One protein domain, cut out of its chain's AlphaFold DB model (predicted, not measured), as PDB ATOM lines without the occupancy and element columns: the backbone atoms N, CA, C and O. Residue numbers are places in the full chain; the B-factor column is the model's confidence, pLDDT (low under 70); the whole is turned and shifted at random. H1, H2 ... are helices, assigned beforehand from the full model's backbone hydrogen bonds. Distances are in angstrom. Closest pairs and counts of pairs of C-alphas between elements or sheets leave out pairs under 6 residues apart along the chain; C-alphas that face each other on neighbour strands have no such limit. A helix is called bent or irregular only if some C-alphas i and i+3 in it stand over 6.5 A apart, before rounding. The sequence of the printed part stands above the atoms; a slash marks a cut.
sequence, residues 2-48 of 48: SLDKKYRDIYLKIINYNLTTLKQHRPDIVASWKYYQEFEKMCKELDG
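Overview. This is residues 2 to 48 of the 48 residues of the protein "DUF2972 domain-containing protein" of Campylobacter jejuni (UniProt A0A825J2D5). The model is an open, two-armed L or V: the long helix H1 makes one arm, the shorter helix H3 makes the other, and the very short helix H2 sits at the corner where the arms meet. Residues 2 to 18 of H1 stick out as a long free arm, residues 32 to 48, of which 34 to 46 belong to H3, stick out as the second, and the space between the arms is empty. The printed part has 47 residues with three named helices, in the order H1, H2, H3, and no named strand, and its class is all helix. It is loose, with a radius of gyration of the C-alphas of 13.3 A, and its flat outline spans 37 by 29 by 16 A.

Arrangement. H1, residues 2 to 25, and H2, residues 27 to 32, only just touch, with 3 pairs of C-alphas within 8 A, and they touch only at the corner by their link. H1 touches H2 with residues 22 to 23 alone, and the closest C-alphas of the two helices are those of Lys 23 and Val 30, 6.3 A apart. Their lines stand at 73 degrees, only just about perpendicular. H3, residues 34 to 46, is close to H2 but not clearly touching, with the C-alphas of Ala 31 and Gln 37 the closest at 7.3 A. The lines of H2 and H3 are about perpendicular at 85 degrees. H1 and H3 are apart. In H2 and H3 every O i to N i+4 pair is within hydrogen-bond range, and in H1 19 of 20 such pairs are.

Along the chain. H1 begins at Ser 2, with its C-alpha at (15.014, 145.500, 34.840), and ends at His 25, with its C-alpha at (25.609, 111.473, 34.213), a length of 35.6 A from first to last C-alpha. H2 runs from Pro 27 to Ser 32 and is 8.6 A long. H3 runs from Lys 34 to Leu 46, 18.8 A from first to last C-alpha, and its last C-alpha is at (31.107, 132.253, 15.642). No helix is bent.

Size, cuts and confidence. The two C-alphas farthest apart in the domain are those of Ser 2 and Asp 28, at 38.4 A, while those of Ser 2 and Gly 48, the first and last printed residues, are 31.6 A apart. The printed part has no cut, and it ends at residue 48, the chain's last residue. The links from H1 to H2 and from H2 to H3 are both tight, each with 1 residue between the helices. The mean pLDDT of the printed part is 92.9, and it is under 70 at residues 2 to 3 and residue 48.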
ATOM      1  N   SER A   2      14.115 146.018  33.771       62.06
ATOM      2  CA  SER A   2      15.014 145.500  34.840       62.06
ATOM      3  C   SER A   2      14.625 144.116  35.396       62.06
ATOM      4  O   SER A   2      15.505 143.321  35.726       62.06
ATOM      5  N   LEU A   3      13.325 143.794  35.451       62.12
ATOM      6  CA  LEU A   3      12.830 142.483  35.898       62.12
ATOM      7  C   LEU A   3      13.166 141.364  34.899       62.12
ATOM      8  O   LEU A   3      13.638 140.305  35.301       62.12
ATOM      9  N   ASP A   4      13.005 141.624  33.601       75.38
ATOM     10  CA  ASP A   4      13.241 140.639  32.532       75.38
ATOM     11  C   ASP A   4      14.690 140.138  32.517       75.38
ATOM     12  O   ASP A   4      14.952 138.956  32.292       75.38
ATOM     13  N   LYS A   5      15.638 141.030  32.836       81.25
ATOM     14  CA  LYS A   5      17.057 140.690  32.967       81.25
ATOM     15  C   LYS A   5      17.307 139.764  34.162       81.25
ATOM     16  O   LYS A   5      17.992 138.758  34.014       81.25
ATOM     17  N   LYS A   6      16.684 140.041  35.314       87.25
ATOM     18  CA  LYS A   6      16.792 139.193  36.514       87.25
ATOM     19  C   LYS A   6      16.277 137.777  36.252       87.25
ATOM     20  O   LYS A   6      16.935 136.811  36.631       87.25
ATOM     21  N   TYR A   7      15.120 137.642  35.605       91.88
ATOM     22  CA  TYR A   7      14.568 136.324  35.286       91.88
ATOM     23  C   TYR A   7      15.416 135.585  34.252       91.88
ATOM     24  O   TYR A   7      15.679 134.399  34.439       91.88
ATOM     25  N   ARG A   8      15.924 136.277  33.221       92.44
ATOM     26  CA  ARG A   8      16.862 135.694  32.250       92.44
ATOM     27  C   ARG A   8      18.070 135.060  32.939       92.44
ATOM     28  O   ARG A   8      18.384 133.909  32.651       92.44
ATOM     29  N   ASP A   9      18.707 135.774  33.865       93.31
ATOM     30  CA  ASP A   9      19.902 135.277  34.555       93.31
ATOM     31  C   ASP A   9      19.592 134.064  35.446       93.31
ATOM     32  O   ASP A   9      20.384 133.123  35.523       93.31
ATOM     33  N   ILE A  10      18.426 134.056  36.101       95.38
ATOM     34  CA  ILE A  10      17.964 132.916  36.905       95.38
ATOM     35  C   ILE A  10      17.737 131.690  36.013       95.38
ATOM     36  O   ILE A  10      18.255 130.614  36.317       95.38
ATOM     37  N   TYR A  11      17.018 131.842  34.899       95.81
ATOM     38  CA  TYR A  11      16.770 130.735  33.974       95.81
ATOM     39  C   TYR A  11      18.059 130.205  33.357       95.81
ATOM     40  O   TYR A  11      18.240 128.991  33.286       95.81
ATOM     41  N   LEU A  12      18.989 131.090  32.988       95.31
ATOM     42  CA  LEU A  12      20.278 130.687  32.438       95.31
ATOM     43  C   LEU A  12      21.076 129.837  33.436       95.31
ATOM     44  O   LEU A  12      21.609 128.793  33.065       95.31
ATOM     45  N   LYS A  13      21.107 130.229  34.716       96.75
ATOM     46  CA  LYS A  13      21.760 129.440  35.775       96.75
ATOM     47  C   LYS A  13      21.137 128.053  35.928       96.75
ATOM     48  O   LYS A  13      21.871 127.072  36.008       96.75
ATOM     49  N   ILE A  14      19.805 127.966  35.938       97.50
ATOM     50  CA  ILE A  14      19.079 126.693  36.066       97.50
ATOM     51  C   ILE A  14      19.364 125.783  34.866       97.50
ATOM     52  O   ILE A  14      19.682 124.608  35.043       97.50
ATOM     53  N   ILE A  15      19.295 126.326  33.648       96.00
ATOM     54  CA  ILE A  15      19.571 125.582  32.414       96.00
ATOM     55  C   ILE A  15      21.007 125.054  32.424       96.00
ATOM     56  O   ILE A  15      21.213 123.864  32.200       96.00
ATOM     57  N   ASN A  16      21.987 125.897  32.756       96.25
ATOM     58  CA  ASN A  16      23.395 125.501  32.784       96.25
ATOM     59  C   ASN A  16      23.674 124.416  33.830       96.25
ATOM     60  O   ASN A  16      24.398 123.463  33.542       96.25
ATOM     61  N   TYR A  17      23.080 124.521  35.022       97.94
ATOM     62  CA  TYR A  17      23.207 123.504  36.065       97.94
ATOM     63  C   TYR A  17      22.638 122.149  35.615       97.94
ATOM     64  O   TYR A  17      23.321 121.123  35.688       97.94
ATOM     65  N   ASN A  18      21.411 122.147  35.087       97.25
ATOM     66  CA  ASN A  18      20.750 120.929  34.616       97.25
ATOM     67  C   ASN A  18      21.509 120.288  33.449       97.25
ATOM     68  O   ASN A  18      21.735 119.081  33.440       97.25
ATOM     69  N   LEU A  19      21.951 121.100  32.487       96.50
ATOM     70  CA  LEU A  19      22.712 120.641  31.332       96.50
ATOM     71  C   LEU A  19      24.066 120.050  31.737       96.50
ATOM     72  O   LEU A  19      24.436 118.993  31.236       96.50
ATOM     73  N   THR A  20      24.781 120.688  32.668       97.25
ATOM     74  CA  THR A  20      26.049 120.163  33.206       97.25
ATOM     75  C   THR A  20      25.833 118.810  33.878       97.25
ATOM     76  O   THR A  20      26.559 117.855  33.609       97.25
ATOM     77  N   THR A  21      24.779 118.698  34.687       97.94
ATOM     78  CA  THR A  21      24.423 117.454  35.380       97.94
ATOM     79  C   THR A  21      24.076 116.339  34.388       97.94
ATOM     80  O   THR A  21      24.534 115.206  34.554       97.94
ATOM     81  N   LEU A  22      23.323 116.655  33.328       97.44
ATOM     82  CA  LEU A  22      22.993 115.718  32.250       97.44
ATOM     83  C   LEU A  22      24.231 115.292  31.460       97.44
ATOM     84  O   LEU A  22      24.403 114.102  31.229       97.44
ATOM     85  N   LYS A  23      25.121 116.224  31.102       96.56
ATOM     86  CA  LYS A  23      26.392 115.905  30.432       96.56
ATOM     87  C   LYS A  23      27.259 114.968  31.278       96.56
ATOM     88  O   LYS A  23      27.865 114.056  30.729       96.56
ATOM     89  N   GLN A  24      27.290 115.163  32.598       97.81
ATOM     90  CA  GLN A  24      28.082 114.336  33.509       97.81
ATOM     91  C   GLN A  24      27.523 112.914  33.668       97.81
ATOM     92  O   GLN A  24      28.292 111.957  33.649       97.81
ATOM     93  N   HIS A  25      26.208 112.765  33.844       98.25
ATOM     94  CA  HIS A  25      25.609 111.473  34.213       98.25
ATOM     95  C   HIS A  25      24.997 110.715  33.034       98.25
ATOM     96  O   HIS A  25      24.904 109.493  33.082       98.25
ATOM     97  N   ARG A  26      24.544 111.428  31.999       97.19
ATOM     98  CA  ARG A  26      23.864 110.889  30.810       97.19
ATOM     99  C   ARG A  26      24.392 111.529  29.521       97.19
ATOM    100  O   ARG A  26      23.621 112.121  28.757       97.19
ATOM    101  N   PRO A  27      25.706 111.414  29.251       97.12
ATOM    102  CA  PRO A  27      26.290 111.942  28.022       97.12
ATOM    103  C   PRO A  27      25.674 111.310  26.766       97.12
ATOM    104  O   PRO A  27      25.605 111.966  25.732       97.12
ATOM    105  N   ASP A  28      25.161 110.078  26.862       97.69
ATOM    106  CA  ASP A  28      24.447 109.373  25.792       97.69
ATOM    107  C   ASP A  28      23.195 110.129  25.322       97.69
ATOM    108  O   ASP A  28      22.954 110.261  24.122       97.69
ATOM    109  N   ILE A  29      22.433 110.700  26.260       97.19
ATOM    110  CA  ILE A  29      21.251 111.506  25.942       97.19
ATOM    111  C   ILE A  29      21.677 112.788  25.229       97.19
ATOM    112  O   ILE A  29      21.121 113.116  24.183       97.19
ATOM    113  N   VAL A  30      22.678 113.496  25.752       96.88
ATOM    114  CA  VAL A  30      23.138 114.766  25.163       96.88
ATOM    115  C   VAL A  30      23.729 114.550  23.764       96.88
ATOM    116  O   VAL A  30      23.504 115.362  22.866       96.88
ATOM    117  N   ALA A  31      24.428 113.433  23.548       96.81
ATOM    118  CA  ALA A  31      24.949 113.045  22.240       96.81
ATOM    119  C   ALA A  31      23.832 112.736  21.225       96.81
ATOM    120  O   ALA A  31      24.011 112.965  20.031       96.81
ATOM    121  N   SER A  32      22.667 112.265  21.683       97.94
ATOM    122  CA  SER A  32      21.512 111.984  20.815       97.94
ATOM    123  C   SER A  32      20.790 113.243  20.308       97.94
ATOM    124  O   SER A  32      20.001 113.178  19.363       97.94
ATOM    125  N   TRP A  33      21.048 114.412  20.904       97.56
ATOM    126  CA  TRP A  33      20.368 115.660  20.559       97.56
ATOM    127  C   TRP A  33      20.975 116.322  19.319       97.56
ATOM    128  O   TRP A  33      21.762 117.261  19.426       97.56
ATOM    129  N   LYS A  34      20.554 115.877  18.129       96.88
ATOM    130  CA  LYS A  34      21.033 116.392  16.832       96.88
ATOM    131  C   LYS A  34      21.115 117.927  16.768       96.88
ATOM    132  O   LYS A  34      22.181 118.470  16.506       96.88
ATOM    133  N   TYR A  35      20.017 118.623  17.065       97.81
ATOM    134  CA  TYR A  35      19.969 120.088  16.971       97.81
ATOM    135  C   TYR A  35      20.852 120.798  18.000       97.81
ATOM    136  O   TYR A  35      21.368 121.878  17.735       97.81
ATOM    137  N   TYR A  36      21.051 120.194  19.173       95.88
ATOM    138  CA  TYR A  36      21.944 120.753  20.183       95.88
ATOM    139  C   TYR A  36      23.411 120.653  19.743       95.88
ATOM    140  O   TYR A  36      24.168 121.603  19.919       95.88
ATOM    141  N   GLN A  37      23.793 119.544  19.104       96.94
ATOM    142  CA  GLN A  37      25.133 119.379  18.535       96.94
ATOM    143  C   GLN A  37      25.393 120.369  17.387       96.94
ATOM    144  O   GLN A  37      26.458 120.980  17.325       96.94
ATOM    145  N   GLU A  38      24.409 120.574  16.504       97.12
ATOM    146  CA  GLU A  38      24.481 121.596  15.447       97.12
ATOM    147  C   GLU A  38      24.625 123.003  16.042       97.12
ATOM    148  O   GLU A  38      25.455 123.786  15.583       97.12
ATOM    149  N   PHE A  39      23.885 123.303  17.110       95.12
ATOM    150  CA  PHE A  39      24.003 124.561  17.842       95.12
ATOM    151  C   PHE A  39      25.399 124.772  18.445       95.12
ATOM    152  O   PHE A  39      26.005 125.815  18.206       95.12
ATOM    153  N   GLU A  40      25.949 123.794  19.174       94.38
ATOM    154  CA  GLU A  40      27.300 123.909  19.745       94.38
ATOM    155  C   GLU A  40      28.366 124.098  18.657       94.38
ATOM    156  O   GLU A  40      29.348 124.811  18.876       94.38
ATOM    157  N   LYS A  41      28.179 123.488  17.479       95.81
ATOM    158  CA  LYS A  41      29.057 123.692  16.325       95.81
ATOM    159  C   LYS A  41      28.980 125.131  15.806       95.81
ATOM    160  O   LYS A  41      30.024 125.753  15.659       95.81
ATOM    161  N   MET A  42      27.774 125.668  15.603       95.75
ATOM    162  CA  MET A  42      27.586 127.059  15.170       95.75
ATOM    163  C   MET A  42      28.201 128.059  16.156       95.75
ATOM    164  O   MET A  42      28.842 129.010  15.730       95.75
ATOM    165  N   CYS A  43      28.062 127.844  17.469       93.88
ATOM    166  CA  CYS A  43      28.698 128.712  18.467       93.88
ATOM    167  C   CYS A  43      30.224 128.717  18.333       93.88
ATOM    168  O   CYS A  43      30.821 129.783  18.275       93.88
ATOM    169  N   LYS A  44      30.847 127.539  18.198       94.19
ATOM    170  CA  LYS A  44      32.305 127.432  18.015       94.19
ATOM    171  C   LYS A  44      32.798 128.134  16.751       94.19
ATOM    172  O   LYS A  44      33.901 128.661  16.757       94.19
ATOM    173  N   GLU A  45      32.008 128.103  15.680       95.25
ATOM    174  CA  GLU A  45      32.324 128.788  14.420       95.25
ATOM    175  C   GLU A  45      32.188 130.315  14.530       95.25
ATOM    176  O   GLU A  45      32.897 131.026  13.830       95.25
ATOM    177  N   LEU A  46      31.299 130.817  15.394       93.06
ATOM    178  CA  LEU A  46      31.107 132.253  15.642       93.06
ATOM    179  C   LEU A  46      32.084 132.831  16.680       93.06
ATOM    180  O   LEU A  46      32.306 134.039  16.688       93.06
ATOM    181  N   ASP A  47      32.627 131.985  17.559       83.12
ATOM    182  CA  ASP A  47      33.603 132.356  18.595       83.12
ATOM    183  C   ASP A  47      35.064 132.380  18.077       83.12
ATOM    184  O   ASP A  47      35.971 132.730  18.839       83.12
ATOM    185  N   GLY A  48      35.302 131.978  16.820       65.62
ATOM    186  CA  GLY A  48      36.609 131.975  16.140       65.62
ATOM    187  C   GLY A  48      36.788 133.137  15.171       65.62
ATOM    188  O   GLY A  48      37.953 133.564  15.008       65.62
TER     189      GLY A  48